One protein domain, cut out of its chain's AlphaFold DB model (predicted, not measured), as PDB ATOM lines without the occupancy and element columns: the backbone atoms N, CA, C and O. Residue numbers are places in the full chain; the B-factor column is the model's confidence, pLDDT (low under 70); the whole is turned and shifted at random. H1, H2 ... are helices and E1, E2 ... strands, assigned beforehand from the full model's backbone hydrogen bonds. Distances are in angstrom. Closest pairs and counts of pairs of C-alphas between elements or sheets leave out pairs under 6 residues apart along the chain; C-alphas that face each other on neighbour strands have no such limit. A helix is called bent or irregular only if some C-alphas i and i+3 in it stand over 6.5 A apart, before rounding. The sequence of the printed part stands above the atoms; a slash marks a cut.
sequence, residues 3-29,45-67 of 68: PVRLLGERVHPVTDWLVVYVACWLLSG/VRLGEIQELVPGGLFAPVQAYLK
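Overview. This is residues 3 to 29 and 45 to 67 of the 68 residues of the protein "8-oxo-dGTP diphosphatase" of Streptomyces mirabilis (UniProt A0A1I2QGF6). A long hairpin of two strands, E1 and E2, makes one side of the domain; the short helix H2 packs on it, chiefly on E1, and the other short helix, H1, lies farther out, beyond H2 from the hairpin. The printed part has 50 residues, with two named strands and two named helices in the order E1, E2, H1, H2; the sheet, E1 - E2, is antiparallel, and the class is mixed, helices and strands. The whole is only just loose, close to compact, with a radius of gyration of the C-alphas of 12.1 A, and spans 32 by 24 by 22 A.

Arrangement. E1, residues 3 to 11, and E2, residues 18 to 25, form an antiparallel hairpin, their directions at 162 degrees. N 7 and O 21 are 2.8 A apart and N 19 and O 10 are 2.8 A apart, both within hydrogen-bond range. E1 bends by 52 degrees at residue 7. The closest C-alphas of E1 and H2, residues 60 to 65, are those of Leu 7 and Pro 61, 5.9 A apart; those of E2 and H2 are Tyr 21 and Val 62, 7.4 A apart. H1, residues 47 to 53, is apart from E1 and from H2. In H2 every O i to N i+4 pair is within hydrogen-bond range; in H1 1 of 3 is, beside 3 of 4 O i to N i+3 pairs.

Along the chain. E1 begins at C-alpha 3 (55.764, 24.432, 7.266) and is 21.3 A long; E2 is 22.8 A long. H1 is irregular, but only just: C-alphas 48 and 51 are 6.7 A apart. H2 ends at C-alpha 65 (46.794, 20.503, -2.576).

Size, cuts and confidence. The two C-alphas farthest apart, of Pro 13 and Ser 28, are 32.6 A apart. Residues 30 to 44 are not printed, and C-alphas 29 and 45 are 16.9 A apart across the cut. The links E1 to E2 and H1 to H2 are short. No printed residue is under 70 in pLDDT.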
ATOM      1  N   PRO A   3      56.127  24.114   8.640       97.56
ATOM      2  CA  PRO A   3      55.764  24.432   7.266       97.56
ATOM      3  C   PRO A   3      56.282  23.361   6.300       97.56
ATOM      4  O   PRO A   3      57.426  22.929   6.390       97.56
ATOM      5  N   VAL A   4      55.442  22.978   5.340       97.25
ATOM      6  CA  VAL A   4      55.740  21.938   4.343       97.25
ATOM      7  C   VAL A   4      55.880  22.536   2.944       97.25
ATOM      8  O   VAL A   4      56.804  22.192   2.209       97.25
ATOM      9  N   ARG A   5      54.961  23.427   2.544       98.00
ATOM     10  CA  ARG A   5      54.926  23.990   1.184       98.00
ATOM     11  C   ARG A   5      54.248  25.359   1.163       98.00
ATOM     12  O   ARG A   5      53.154  25.512   1.703       98.00
ATOM     13  N   LEU A   6      54.855  26.327   0.475       98.38
ATOM     14  CA  LEU A   6      54.166  27.551   0.061       98.38
ATOM     15  C   LEU A   6      53.228  27.219  -1.107       98.38
ATOM     16  O   LEU A   6      53.680  26.751  -2.149       98.38
ATOM     17  N   LEU A   7      51.929  27.447  -0.928       98.44
ATOM     18  CA  LEU A   7      50.900  27.165  -1.935       98.44
ATOM     19  C   LEU A   7      50.623  28.371  -2.845       98.44
ATOM     20  O   LEU A   7      50.032  28.217  -3.910       98.44
ATOM     21  N   GLY A   8      51.048  29.563  -2.425       98.38
ATOM     22  CA  GLY A   8      50.922  30.811  -3.169       98.38
ATOM     23  C   GLY A   8      50.293  31.919  -2.336       98.38
ATOM     24  O   GLY A   8      50.083  31.778  -1.131       98.38
ATOM     25  N   GLU A   9      49.968  33.020  -2.998       98.31
ATOM     26  CA  GLU A   9      49.382  34.207  -2.386       98.31
ATOM     27  C   GLU A   9      48.272  34.790  -3.264       98.31
ATOM     28  O   GLU A   9      48.224  34.548  -4.471       98.31
ATOM     29  N   ARG A  10      47.353  35.541  -2.652       97.56
ATOM     30  CA  ARG A  10      46.325  36.310  -3.362       97.56
ATOM     31  C   ARG A  10      45.938  37.553  -2.580       97.56
ATOM     32  O   ARG A  10      45.952  37.533  -1.352       97.56
ATOM     33  N   VAL A  11      45.463  38.574  -3.281       97.81
ATOM     34  CA  VAL A  11      44.635  39.612  -2.657       97.81
ATOM     35  C   VAL A  11      43.235  39.029  -2.442       97.81
ATOM     36  O   VAL A  11      42.623  38.503  -3.374       97.81
ATOM     37  N   HIS A  12      42.761  39.007  -1.196       94.44
ATOM     38  CA  HIS A  12      41.498  38.372  -0.839       94.44
ATOM     39  C   HIS A  12      40.318  39.168  -1.415       94.44
ATOM     40  O   HIS A  12      40.188  40.351  -1.109       94.44
ATOM     41  N   PRO A  13      39.401  38.536  -2.169       91.50
ATOM     42  CA  PRO A  13      38.389  39.264  -2.938       91.50
ATOM     43  C   PRO A  13      37.372  40.031  -2.079       91.50
ATOM     44  O   PRO A  13      36.683  40.899  -2.596       91.50
ATOM     45  N   VAL A  14      37.253  39.703  -0.785       91.69
ATOM     46  CA  VAL A  14      36.303  40.359   0.134       91.69
ATOM     47  C   VAL A  14      36.974  41.403   1.023       91.69
ATOM     48  O   VAL A  14      36.351  42.402   1.363       91.69
ATOM     49  N   THR A  15      38.222  41.170   1.439       92.50
ATOM     50  CA  THR A  15      38.893  42.007   2.453       92.50
ATOM     51  C   THR A  15      40.001  42.874   1.870       92.50
ATOM     52  O   THR A  15      40.514  43.733   2.578       92.50
ATOM     53  N   ASP A  16      40.387  42.638   0.613       96.25
ATOM     54  CA  ASP A  16      41.492  43.301  -0.092       96.25
ATOM     55  C   ASP A  16      42.870  43.123   0.571       96.25
ATOM     56  O   ASP A  16      43.844  43.815   0.284       96.25
ATOM     57  N   TRP A  17      42.981  42.150   1.475       97.44
ATOM     58  CA  TRP A  17      44.236  41.835   2.146       97.44
ATOM     59  C   TRP A  17      45.068  40.871   1.321       97.44
ATOM     60  O   TRP A  17      44.542  39.905   0.765       97.44
ATOM     61  N   LEU A  18      46.384  41.078   1.312       98.19
ATOM     62  CA  LEU A  18      47.313  40.065   0.832       98.19
ATOM     63  C   LEU A  18      47.295  38.868   1.792       98.19
ATOM     64  O   LEU A  18      47.604  38.998   2.976       98.19
ATOM     65  N   VAL A  19      46.938  37.697   1.271       97.50
ATOM     66  CA  VAL A  19      46.902  36.428   2.002       97.50
ATOM     67  C   VAL A  19      47.906  35.472   1.383       97.50
ATOM     68  O   VAL A  19      47.843  35.196   0.185       97.50
ATOM     69  N   VAL A  20      48.786  34.924   2.217       98.19
ATOM     70  CA  VAL A  20      49.770  33.902   1.846       98.19
ATOM     71  C   VAL A  20      49.329  32.554   2.419       98.19
ATOM     72  O   VAL A  20      49.012  32.452   3.603       98.19
ATOM     73  N   TYR A  21      49.306  31.513   1.588       98.06
ATOM     74  CA  TYR A  21      48.855  30.172   1.962       98.06
ATOM     75  C   TYR A  21      50.039  29.219   2.122       98.06
ATOM     76  O   TYR A  21      50.767  28.960   1.164       98.06
ATOM     77  N   VAL A  22      50.205  28.642   3.315       98.44
ATOM     78  CA  VAL A  22      51.285  27.692   3.628       98.44
ATOM     79  C   VAL A  22      50.691  26.400   4.186       98.44
ATOM     80  O   VAL A  22      50.016  26.413   5.215       98.44
ATOM     81  N   ALA A  23      50.956  25.276   3.521       98.00
ATOM     82  CA  ALA A  23      50.628  23.955   4.043       98.00
ATOM     83  C   ALA A  23      51.563  23.612   5.205       98.00
ATOM     84  O   ALA A  23      52.776  23.797   5.092       98.00
ATOM     85  N   CYS A  24      51.007  23.096   6.301       97.56
ATOM     86  CA  CYS A  24      51.761  22.780   7.510       97.56
ATOM     87  C   CYS A  24      51.352  21.425   8.090       97.56
ATOM     88  O   CYS A  24      50.177  21.058   8.038       97.56
ATOM     89  N   TRP A  25      52.293  20.732   8.728       96.56
ATOM     90  CA  TRP A  25      51.988  19.582   9.573       96.56
ATOM     91  C   TRP A  25      51.727  20.017  11.015       96.56
ATOM     92  O   TRP A  25      52.434  20.852  11.598       96.56
ATOM     93  N   LEU A  26      50.677  19.449  11.609       95.38
ATOM     94  CA  LEU A  26      50.403  19.592  13.031       95.38
ATOM     95  C   LEU A  26      51.318  18.634  13.803       95.38
ATOM     96  O   LEU A  26      51.176  17.424  13.699       95.38
ATOM     97  N   LEU A  27      52.238  19.193  14.590       96.94
ATOM     98  CA  LEU A  27      53.178  18.412  15.403       96.94
ATOM     99  C   LEU A  27      52.546  17.926  16.714       96.94
ATOM    100  O   LEU A  27      52.737  16.787  17.125       96.94
ATOM    101  N   SER A  28      51.829  18.817  17.398       96.62
ATOM    102  CA  SER A  28      51.214  18.573  18.703       96.62
ATOM    103  C   SER A  28      50.238  19.702  19.060       96.62
ATOM    104  O   SER A  28      50.217  20.750  18.406       96.62
ATOM    105  N   GLY A  29      49.447  19.492  20.117       94.50
ATOM    106  CA  GLY A  29      48.504  20.472  20.661       94.50
ATOM    107  C   GLY A  29      47.054  20.251  20.226       94.50
ATOM    108  O   GLY A  29      46.763  19.451  19.341       94.50
ATOM    109  N   VAL A  45      37.878  19.833   9.489       95.38
ATOM    110  CA  VAL A  45      36.871  19.440   8.495       95.38
ATOM    111  C   VAL A  45      37.468  18.528   7.438       95.38
ATOM    112  O   VAL A  45      38.655  18.610   7.118       95.38
ATOM    113  N   ARG A  46      36.631  17.660   6.877       94.88
ATOM    114  CA  ARG A  46      36.954  16.872   5.690       94.88
ATOM    115  C   ARG A  46      36.769  17.729   4.445       94.88
ATOM    116  O   ARG A  46      35.966  18.658   4.425       94.88
ATOM    117  N   LEU A  47      37.443  17.344   3.364       93.38
ATOM    118  CA  LEU A  47      37.381  18.045   2.080       93.38
ATOM    119  C   LEU A  47      35.944  18.282   1.575       93.38
ATOM    120  O   LEU A  47      35.654  19.350   1.047       93.38
ATOM    121  N   GLY A  48      35.048  17.306   1.761       92.81
ATOM    122  CA  GLY A  48      33.649  17.401   1.325       92.81
ATOM    123  C   GLY A  48      32.810  18.431   2.089       92.81
ATOM    124  O   GLY A  48      31.845  18.939   1.538       92.81
ATOM    125  N   GLU A  49      33.195  18.786   3.316       95.00
ATOM    126  CA  GLU A  49      32.460  19.746   4.158       95.00
ATOM    127  C   GLU A  49      32.820  21.205   3.817       95.00
ATOM    128  O   GLU A  49      32.105  22.139   4.172       95.00
ATOM    129  N   ILE A  50      33.929  21.429   3.103       93.69
ATOM    130  CA  ILE A  50      34.465  22.773   2.835       93.69
ATOM    131  C   ILE A  50      33.497  23.617   2.004       93.69
ATOM    132  O   ILE A  50      33.376  24.815   2.245       93.69
ATOM    133  N   GLN A  51      32.801  23.014   1.038       91.38
ATOM    134  CA  GLN A  51      31.901  23.754   0.149       91.38
ATOM    135  C   GLN A  51      30.706  24.362   0.896       91.38
ATOM    136  O   GLN A  51      30.232  25.431   0.515       91.38
ATOM    137  N   GLU A  52      30.245  23.712   1.965       93.50
ATOM    138  CA  GLU A  52      29.156  24.213   2.809       93.50
ATOM    139  C   GLU A  52      29.613  25.390   3.686       93.50
ATOM    140  O   GLU A  52      28.834  26.297   3.967       93.50
ATOM    141  N   LEU A  53      30.888  25.393   4.091       93.25
ATOM    142  CA  LEU A  53      31.467  26.381   5.007       93.25
ATOM    143  C   LEU A  53      32.101  27.582   4.297       93.25
ATOM    144  O   LEU A  53      32.180  28.666   4.873       93.25
ATOM    145  N   VAL A  54      32.568  27.402   3.061       91.62
ATOM    146  CA  VAL A  54      33.229  28.443   2.264       91.62
ATOM    147  C   VAL A  54      32.514  28.592   0.919       91.62
ATOM    148  O   VAL A  54      32.973  28.061  -0.101       91.62
ATOM    149  N   PRO A  55      31.390  29.332   0.881       88.19
ATOM    150  CA  PRO A  55      30.735  29.684  -0.371       88.19
ATOM    151  C   PRO A  55      31.705  30.432  -1.299       88.19
ATOM    152  O   PRO A  55      32.371  31.378  -0.887       88.19
ATOM    153  N   GLY A  56      31.810  29.992  -2.555       86.69
ATOM    154  CA  GLY A  56      32.801  30.501  -3.520       86.69
ATOM    155  C   GLY A  56      34.117  29.715  -3.555       86.69
ATOM    156  O   GLY A  56      34.925  29.923  -4.459       86.69
ATOM    157  N   GLY A  57      34.297  28.760  -2.639       90.62
ATOM    158  CA  GLY A  57      35.410  27.819  -2.641       90.62
ATOM    159  C   GLY A  57      36.742  28.407  -2.170       90.62
ATOM    160  O   GLY A  57      36.887  29.590  -1.855       90.62
ATOM    161  N   LEU A  58      37.745  27.533  -2.102       94.75
ATOM    162  CA  LEU A  58      39.102  27.902  -1.714       94.75
ATOM    163  C   LEU A  58      39.886  28.495  -2.886       94.75
ATOM    164  O   LEU A  58      39.572  28.285  -4.057       94.75
ATOM    165  N   PHE A  59      40.976  29.190  -2.560       96.31
ATOM    166  CA  PHE A  59      41.990  29.547  -3.546       96.31
ATOM    167  C   PHE A  59      42.478  28.286  -4.280       96.31
ATOM    168  O   PHE A  59      42.794  27.283  -3.637       96.31
ATOM    169  N   ALA A  60      42.522  28.321  -5.615       96.44
ATOM    170  CA  ALA A  60      42.685  27.119  -6.437       96.44
ATOM    171  C   ALA A  60      43.919  26.257  -6.077       96.44
ATOM    172  O   ALA A  60      43.748  25.042  -5.952       96.44
ATOM    173  N   PRO A  61      45.114  26.823  -5.808       97.94
ATOM    174  CA  PRO A  61      46.260  26.041  -5.332       97.94
ATOM    175  C   PRO A  61      46.026  25.314  -4.002       97.94
ATOM    176  O   PRO A  61      46.495  24.194  -3.824       97.94
ATOM    177  N   VAL A  62      45.255  25.903  -3.082       97.31
ATOM    178  CA  VAL A  62      44.882  25.246  -1.817       97.31
ATOM    179  C   VAL A  62      43.947  24.071  -2.086       97.31
ATOM    180  O   VAL A  62      44.144  22.984  -1.555       97.31
ATOM    181  N   GLN A  63      42.950  24.264  -2.952       96.31
ATOM    182  CA  GLN A  63      42.001  23.211  -3.309       96.31
ATOM    183  C   GLN A  63      42.670  22.024  -4.012       96.31
ATOM    184  O   GLN A  63      42.238  20.890  -3.801       96.31
ATOM    185  N   ALA A  64      43.669  22.287  -4.859       96.75
ATOM    186  CA  ALA A  64      44.460  21.262  -5.532       96.75
ATOM    187  C   ALA A  64      45.290  20.462  -4.522       96.75
ATOM    188  O   ALA A  64      45.182  19.243  -4.499       96.75
ATOM    189  N   TYR A  65      45.996  21.149  -3.618       97.00
ATOM    190  CA  TYR A  65      46.794  20.503  -2.576       97.00
ATOM    191  C   TYR A  65      45.964  19.585  -1.667       97.00
ATOM    192  O   TYR A  65      46.419  18.515  -1.295       97.00
ATOM    193  N   LEU A  66      44.727  19.964  -1.331       95.50
ATOM    194  CA  LEU A  66      43.843  19.128  -0.505       95.50
ATOM    195  C   LEU A  66      43.278  17.891  -1.230       95.50
ATOM    196  O   LEU A  66      42.640  17.061  -0.585       95.50
ATOM    197  N   LYS A  67      43.425  17.805  -2.557       94.94
ATOM    198  CA  LYS A  67      42.979  16.676  -3.392       94.94
ATOM    199  C   LYS A  67      44.118  15.717  -3.765       94.94
ATOM    200  O   LYS A  67      43.819  14.676  -4.346       94.94
TER     201      LYS A  67